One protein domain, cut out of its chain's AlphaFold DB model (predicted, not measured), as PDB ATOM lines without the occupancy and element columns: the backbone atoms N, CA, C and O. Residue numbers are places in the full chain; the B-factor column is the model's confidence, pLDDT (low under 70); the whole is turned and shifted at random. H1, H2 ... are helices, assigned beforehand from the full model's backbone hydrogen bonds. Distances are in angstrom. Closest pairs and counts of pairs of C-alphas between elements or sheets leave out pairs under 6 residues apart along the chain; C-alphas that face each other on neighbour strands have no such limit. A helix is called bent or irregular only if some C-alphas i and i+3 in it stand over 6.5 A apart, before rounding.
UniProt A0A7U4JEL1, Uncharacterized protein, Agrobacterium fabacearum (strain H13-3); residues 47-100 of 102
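What this domain is: This is residues 47 to 100 of the 102 residues of an uncharacterized protein of Agrobacterium fabacearum (strain H13-3) (UniProt A0A7U4JEL1). A small head with one long helical arm: the short helices H1 and H2, steeply tilted to each other, make the head together with the link from H2 to H3 and the first residues of H3, and the rest of H3 runs out of it. Residues 86 to 100, of which 86 to 98 belong to H3, stick out with no other part beside them; the body without this arm spans 25 by 19 by 14 A. The printed part has 54 residues with three named helices, in the order H1, H2, H3 along the chain, and no named strand; its class is all helix. The whole is loose, with a radius of gyration of the C-alphas of 13.4 A, and its C-alphas span 44 by 18 by 15 A.

How they stand to each other: From the first printed residue, Thr 47, the backbone soon enters H1, residues 50 to 58. A tight link of 2 residues joins it to H2, residues 61 to 69. H1 and H2 touch, and their closest C-alphas are those of Ala 56 and Ala 63, 4.9 A apart. Their lines stand at a steep tilt of 60 degrees, and they run opposite ways. A short link of 9 residues joins H2 to H3, residues 79 to 98. H3 touches H2 with residues 81 to 82 alone, and the closest C-alphas of the two helices are those of Pro 61 and Ile 81, 6.6 A apart. The lines of H2 and H3 are about perpendicular, at 84 degrees. H1 and H3 are apart. In H1, H2 and H3 every O i to N i+4 pair is within hydrogen-bond range.

Where its parts are: H1 begins at C-alpha 50, at (163.662, 136.712, 102.262), and is 12.1 A from first to last C-alpha. H2 begins at C-alpha 61, at (164.486, 121.067, 100.726), and is 12.3 A long in the same measure. H3, with 20 residues the longest helix, is 28.6 A from first to last C-alpha and ends at C-alpha 98, at (154.310, 96.149, 99.369). No helix is bent or irregular.

The domain as a whole: The two C-alphas farthest apart are those of Asp 48 and Asn 100, 44.6 A. Residues 86 to 100 stand free; without them the body has 39 residues, spans 25 by 19 by 14 A and has a radius of gyration of 8.5 A. The printed part runs from residue 47 to residue 100 without a cut, and neither link is long. The mean pLDDT of the printed part is 90.6, and residues 99 to 100 are under 70.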
ATOM      1  N   THR A  47     156.775 134.967  98.564       73.31
ATOM      2  CA  THR A  47     157.892 135.565  97.829       73.31
ATOM      3  C   THR A  47     158.474 136.814  98.485       73.31
ATOM      4  O   THR A  47     159.526 137.271  98.058       73.31
ATOM      5  N   ASP A  48     157.839 137.366  99.517       79.19
ATOM      6  CA  ASP A  48     158.381 138.481 100.301       79.19
ATOM      7  C   ASP A  48     159.163 137.988 101.534       79.19
ATOM      8  O   ASP A  48     159.796 138.775 102.245       79.19
ATOM      9  N   CYS A  49     159.164 136.676 101.794       83.38
ATOM     10  CA  CYS A  49     159.921 136.071 102.882       83.38
ATOM     11  C   CYS A  49     161.373 135.799 102.452       83.38
ATOM     12  O   CYS A  49     161.707 134.722 101.957       83.38
ATOM     13  N   PHE A  50     162.247 136.791 102.651       86.94
ATOM     14  CA  PHE A  50     163.662 136.712 102.262       86.94
ATOM     15  C   PHE A  50     164.404 135.504 102.840       86.94
ATOM     16  O   PHE A  50     165.238 134.935 102.143       86.94
ATOM     17  N   ASP A  51     164.095 135.100 104.071       90.88
ATOM     18  CA  ASP A  51     164.738 133.942 104.699       90.88
ATOM     19  C   ASP A  51     164.413 132.657 103.924       90.88
ATOM     20  O   ASP A  51     165.318 131.959 103.479       90.88
ATOM     21  N   VAL A  52     163.129 132.421 103.621       91.06
ATOM     22  CA  VAL A  52     162.685 131.262 102.826       91.06
ATOM     23  C   VAL A  52     163.273 131.296 101.415       91.06
ATOM     24  O   VAL A  52     163.677 130.261 100.887       91.06
ATOM     25  N   LEU A  53     163.347 132.473 100.789       91.31
ATOM     26  CA  LEU A  53     163.960 132.612  99.468       91.31
ATOM     27  C   LEU A  53     165.458 132.281  99.479       91.31
ATOM     28  O   LEU A  53     165.932 131.591  98.574       91.31
ATOM     29  N   ASN A  54     166.196 132.761 100.480       93.94
ATOM     30  CA  ASN A  54     167.628 132.497 100.613       93.94
ATOM     31  C   ASN A  54     167.887 131.018 100.907       93.94
ATOM     32  O   ASN A  54     168.684 130.396 100.210       93.94
ATOM     33  N   ASP A  55     167.141 130.428 101.841       95.50
ATOM     34  CA  ASP A  55     167.254 129.008 102.175       95.50
ATOM     35  C   ASP A  55     166.936 128.129 100.952       95.50
ATOM     36  O   ASP A  55     167.661 127.181 100.630       95.50
ATOM     37  N   ALA A  56     165.900 128.483 100.183       93.62
ATOM     38  CA  ALA A  56     165.571 127.778  98.948       93.62
ATOM     39  C   ALA A  56     166.676 127.912  97.883       93.62
ATOM     40  O   ALA A  56     166.987 126.931  97.188       93.62
ATOM     41  N   ALA A  57     167.290 129.095  97.767       93.12
ATOM     42  CA  ALA A  57     168.415 129.356  96.870       93.12
ATOM     43  C   ALA A  57     169.667 128.558  97.268       93.12
ATOM     44  O   ALA A  57     170.322 127.975  96.393       93.12
ATOM     45  N   ASP A  58     169.929 128.423  98.565       95.94
ATOM     46  CA  ASP A  58     171.002 127.593  99.122       95.94
ATOM     47  C   ASP A  58     170.715 126.091  98.968       95.94
ATOM     48  O   ASP A  58     171.628 125.265  98.937       95.94
ATOM     49  N   GLY A  59     169.458 125.733  98.695       94.06
ATOM     50  CA  GLY A  59     169.035 124.374  98.375       94.06
ATOM     51  C   GLY A  59     168.425 123.620  99.546       94.06
ATOM     52  O   GLY A  59     168.375 122.394  99.480       94.06
ATOM     53  N   ASP A  60     167.942 124.317 100.577       96.44
ATOM     54  CA  ASP A  60     167.160 123.697 101.641       96.44
ATOM     55  C   ASP A  60     165.875 123.064 101.065       96.44
ATOM     56  O   ASP A  60     165.041 123.765 100.472       96.44
ATOM     57  N   PRO A  61     165.682 121.739 101.210       93.75
ATOM     58  CA  PRO A  61     164.486 121.067 100.726       93.75
ATOM     59  C   PRO A  61     163.195 121.598 101.356       93.75
ATOM     60  O   PRO A  61     162.180 121.671 100.663       93.75
ATOM     61  N   ALA A  62     163.217 121.990 102.636       93.50
ATOM     62  CA  ALA A  62     162.015 122.452 103.328       93.50
ATOM     63  C   ALA A  62     161.534 123.801 102.777       93.50
ATOM     64  O   ALA A  62     160.367 123.928 102.399       93.50
ATOM     65  N   ALA A  63     162.440 124.771 102.630       93.69
ATOM     66  CA  ALA A  63     162.141 126.054 102.002       93.69
ATOM     67  C   ALA A  63     161.622 125.910 100.557       93.69
ATOM     68  O   ALA A  63     160.637 126.545 100.175       93.69
ATOM     69  N   ASN A  64     162.220 125.013  99.761       94.06
ATOM     70  CA  ASN A  64     161.749 124.736  98.399       94.06
ATOM     71  C   ASN A  64     160.312 124.178  98.382       94.06
ATOM     72  O   ASN A  64     159.504 124.588  97.545       94.06
ATOM     73  N   VAL A  65     159.977 123.270  99.307       93.25
ATOM     74  CA  VAL A  65     158.619 122.713  99.438       93.25
ATOM     75  C   VAL A  65     157.611 123.781  99.851       93.25
ATOM     76  O   VAL A  65     156.523 123.808  99.278       93.25
ATOM     77  N   LEU A  66     157.964 124.671 100.783       90.56
ATOM     78  CA  LEU A  66     157.094 125.774 101.206       90.56
ATOM     79  C   LEU A  66     156.717 126.673 100.019       90.56
ATOM     80  O   LEU A  66     155.534 126.880  99.754       90.56
ATOM     81  N   LEU A  67     157.702 127.117  99.232       90.19
ATOM     82  CA  LEU A  67     157.458 127.938  98.038       90.19
ATOM     83  C   LEU A  67     156.598 127.215  96.990       90.19
ATOM     84  O   LEU A  67     155.731 127.823  96.361       90.19
ATOM     85  N   TRP A  68     156.806 125.909  96.809       90.62
ATOM     86  CA  TRP A  68     155.994 125.101  95.902       90.62
ATOM     87  C   TRP A  68     154.534 124.971  96.369       90.62
ATOM     88  O   TRP A  68     153.619 125.096  95.550       90.62
ATOM     89  N   GLN A  69     154.303 124.744  97.666       85.06
ATOM     90  CA  GLN A  69     152.964 124.608  98.252       85.06
ATOM     91  C   GLN A  69     152.155 125.902  98.143       85.06
ATOM     92  O   GLN A  69     150.991 125.868  97.736       85.06
ATOM     93  N   GLU A  70     152.811 127.031  98.396       84.12
ATOM     94  CA  GLU A  70     152.245 128.377  98.283       84.12
ATOM     95  C   GLU A  70     152.115 128.861  96.826       84.12
ATOM     96  O   GLU A  70     151.691 129.983  96.562       84.12
ATOM     97  N   ARG A  71     152.429 127.999  95.846       81.94
ATOM     98  CA  ARG A  71     152.317 128.279  94.403       81.94
ATOM     99  C   ARG A  71     153.141 129.484  93.954       81.94
ATOM    100  O   ARG A  71     152.756 130.171  93.002       81.94
ATOM    101  N   ALA A  72     154.289 129.697  94.588       85.75
ATOM    102  CA  ALA A  72     155.228 130.722  94.177       85.75
ATOM    103  C   ALA A  72     155.669 130.508  92.710       85.75
ATOM    104  O   ALA A  72     155.585 129.394  92.173       85.75
ATOM    105  N   PRO A  73     156.157 131.548  92.015       87.81
ATOM    106  CA  PRO A  73     156.695 131.398  90.669       87.81
ATOM    107  C   PRO A  73     157.814 130.349  90.615       87.81
ATOM    108  O   PRO A  73     158.708 130.329  91.454       87.81
ATOM    109  N   LYS A  74     157.848 129.521  89.565       89.81
ATOM    110  CA  LYS A  74     158.894 128.488  89.384       89.81
ATOM    111  C   LYS A  74     160.330 129.027  89.370       89.81
ATOM    112  O   LYS A  74     161.266 128.249  89.457       89.81
ATOM    113  N   SER A  75     160.510 130.337  89.210       91.19
ATOM    114  CA  SER A  75     161.811 130.998  89.258       91.19
ATOM    115  C   SER A  75     162.381 131.146  90.669       91.19
ATOM    116  O   SER A  75     163.572 131.411  90.779       91.19
ATOM    117  N   VAL A  76     161.565 131.025  91.725       90.56
ATOM    118  CA  VAL A  76     162.010 131.283  93.108       90.56
ATOM    119  C   VAL A  76     162.356 130.020  93.898       90.56
ATOM    120  O   VAL A  76     162.834 130.120  95.020       90.56
ATOM    121  N   TYR A  77     162.156 128.834  93.321       93.19
ATOM    122  CA  TYR A  77     162.504 127.556  93.941       93.19
ATOM    123  C   TYR A  77     163.058 126.571  92.902       93.19
ATOM    124  O   TYR A  77     162.812 126.678  91.699       93.19
ATOM    125  N   LYS A  78     163.828 125.584  93.357       94.81
ATOM    126  CA  LYS A  78     164.480 124.567  92.528       94.81
ATOM    127  C   LYS A  78     163.510 123.421  92.250       94.81
ATOM    128  O   LYS A  78     163.308 122.544  93.085       94.81
ATOM    129  N   THR A  79     162.949 123.380  91.042       94.44
ATOM    130  CA  THR A  79     161.991 122.331  90.644       94.44
ATOM    131  C   THR A  79     162.566 120.917  90.737       94.44
ATOM    132  O   THR A  79     161.838 120.009  91.112       94.44
ATOM    133  N   GLY A  80     163.867 120.736  90.475       95.62
ATOM    134  CA  GLY A  80     164.519 119.426  90.589       95.62
ATOM    135  C   GLY A  80     164.454 118.836  92.001       95.62
ATOM    136  O   GLY A  80     164.187 117.651  92.147       95.62
ATOM    137  N   ILE A  81     164.584 119.670  93.042       94.94
ATOM    138  CA  ILE A  81     164.446 119.221  94.438       94.94
ATOM    139  C   ILE A  81     163.019 118.725  94.701       94.94
ATOM    140  O   ILE A  81     162.827 117.705  95.356       94.94
ATOM    141  N   ILE A  82     162.008 119.417  94.166       95.69
ATOM    142  CA  ILE A  82     160.607 118.996  94.298       95.69
ATOM    143  C   ILE A  82     160.371 117.659  93.593       95.69
ATOM    144  O   ILE A  82     159.736 116.775  94.166       95.69
ATOM    145  N   ASP A  83     160.894 117.494  92.378       95.94
ATOM    146  CA  ASP A  83     160.754 116.255  91.613       95.94
ATOM    147  C   ASP A  83     161.387 115.063  92.354       95.94
ATOM    148  O   ASP A  83     160.752 114.011  92.482       95.94
ATOM    149  N   ASP A  84     162.582 115.248  92.921       96.81
ATOM    150  CA  ASP A  84     163.282 114.226  93.709       96.81
ATOM    151  C   ASP A  84     162.504 113.853  94.983       96.81
ATOM    152  O   ASP A  84     162.323 112.671  95.286       96.81
ATOM    153  N   LEU A  85     161.967 114.842  95.707       95.06
ATOM    154  CA  LEU A  85     161.155 114.608  96.907       95.06
ATOM    155  C   LEU A  85     159.840 113.882  96.590       95.06
ATOM    156  O   LEU A  85     159.407 113.012  97.348       95.06
ATOM    157  N   LEU A  86     159.179 114.223  95.484       93.62
ATOM    158  CA  LEU A  86     157.957 113.541  95.048       93.62
ATOM    159  C   LEU A  86     158.241 112.096  94.626       93.62
ATOM    160  O   LEU A  86     157.444 111.199  94.919       93.62
ATOM    161  N   LEU A  87     159.376 111.862  93.965       94.94
ATOM    162  CA  LEU A  87     159.828 110.520  93.624       94.94
ATOM    163  C   LEU A  87     160.103 109.696  94.885       94.94
ATOM    164  O   LEU A  87     159.603 108.574  94.984       94.94
ATOM    165  N   GLN A  88     160.825 110.258  95.858       94.81
ATOM    166  CA  GLN A  88     161.112 109.580  97.120       94.81
ATOM    167  C   GLN A  88     159.824 109.235  97.874       94.81
ATOM    168  O   GLN A  88     159.621 108.076  98.222       94.81
ATOM    169  N   ASN A  89     158.890 110.184  98.003       93.06
ATOM    170  CA  ASN A  89     157.580 109.931  98.612       93.06
ATOM    171  C   ASN A  89     156.840 108.770  97.933       93.06
ATOM    172  O   ASN A  89     156.250 107.920  98.600       93.06
ATOM    173  N   ARG A  90     156.875 108.700  96.596       94.69
ATOM    174  CA  ARG A  90     156.263 107.587  95.862       94.69
ATOM    175  C   ARG A  90     156.942 106.258  96.190       94.69
ATOM    176  O   ARG A  90     156.241 105.264  96.361       94.69
ATOM    177  N   ILE A  91     158.272 106.223  96.249       95.38
ATOM    178  CA  ILE A  91     159.027 105.013  96.600       95.38
ATOM    179  C   ILE A  91     158.665 104.561  98.018       95.38
ATOM    180  O   ILE A  91     158.313 103.395  98.201       95.38
ATOM    181  N   ASP A  92     158.656 105.481  98.980       94.38
ATOM    182  CA  ASP A  92     158.353 105.195 100.385       94.38
ATOM    183  C   ASP A  92     156.930 104.650 100.549       94.38
ATOM    184  O   ASP A  92     156.715 103.647 101.231       94.38
ATOM    185  N   MET A  93     155.950 105.236  99.851       92.94
ATOM    186  CA  MET A  93     154.577 104.721  99.828       92.94
ATOM    187  C   MET A  93     154.503 103.299  99.262       92.94
ATOM    188  O   MET A  93     153.819 102.443  99.822       92.94
ATOM    189  N   MET A  94     155.207 103.022  98.160       93.38
ATOM    190  CA  MET A  94     155.228 101.683  97.564       93.38
ATOM    191  C   MET A  94     155.890 100.666  98.499       93.38
ATOM    192  O   MET A  94     155.388  99.553  98.643       93.38
ATOM    193  N   GLN A  95     156.972 101.042  99.179       92.06
ATOM    194  CA  GLN A  95     157.615 100.196 100.183       92.06
ATOM    195  C   GLN A  95     156.714  99.957 101.400       92.06
ATOM    196  O   GLN A  95     156.626  98.829 101.869       92.06
ATOM    197  N   ALA A  96     155.990 100.966 101.880       90.75
ATOM    198  CA  ALA A  96     155.067 100.799 103.000       90.75
ATOM    199  C   ALA A  96     153.918  99.827 102.675       90.75
ATOM    200  O   ALA A  96     153.500  99.052 103.534       90.75
ATOM    201  N   ILE A  97     153.417  99.845 101.435       90.06
ATOM    202  CA  ILE A  97     152.301  98.991 101.000       90.06
ATOM    203  C   ILE A  97     152.771  97.568 100.675       90.06
ATOM    204  O   ILE A  97     152.120  96.600 101.066       90.06
ATOM    205  N   PHE A  98     153.882  97.429  99.946       88.62
ATOM    206  CA  PHE A  98     154.310  96.149  99.369       88.62
ATOM    207  C   PHE A  98     155.556  95.547 100.032       88.62
ATOM    208  O   PHE A  98     155.821  94.362  99.861       88.62
ATOM    209  N   GLY A  99     156.326  96.327 100.790       69.81
ATOM    210  CA  GLY A  99     157.574  95.891 101.425       69.81
ATOM    211  C   GLY A  99     157.383  94.990 102.647       69.81
ATOM    212  O   GLY A  99     158.269  94.200 102.948       69.81
ATOM    213  N   ASN A 100     156.217  95.038 103.300       61.66
ATOM    214  CA  ASN A 100     155.846  94.114 104.383       61.66
ATOM    215  C   ASN A 100     155.200  92.805 103.881       61.66
ATOM    216  O   ASN A 100     154.736  92.008 104.693       61.66
TER     217      ASN A 100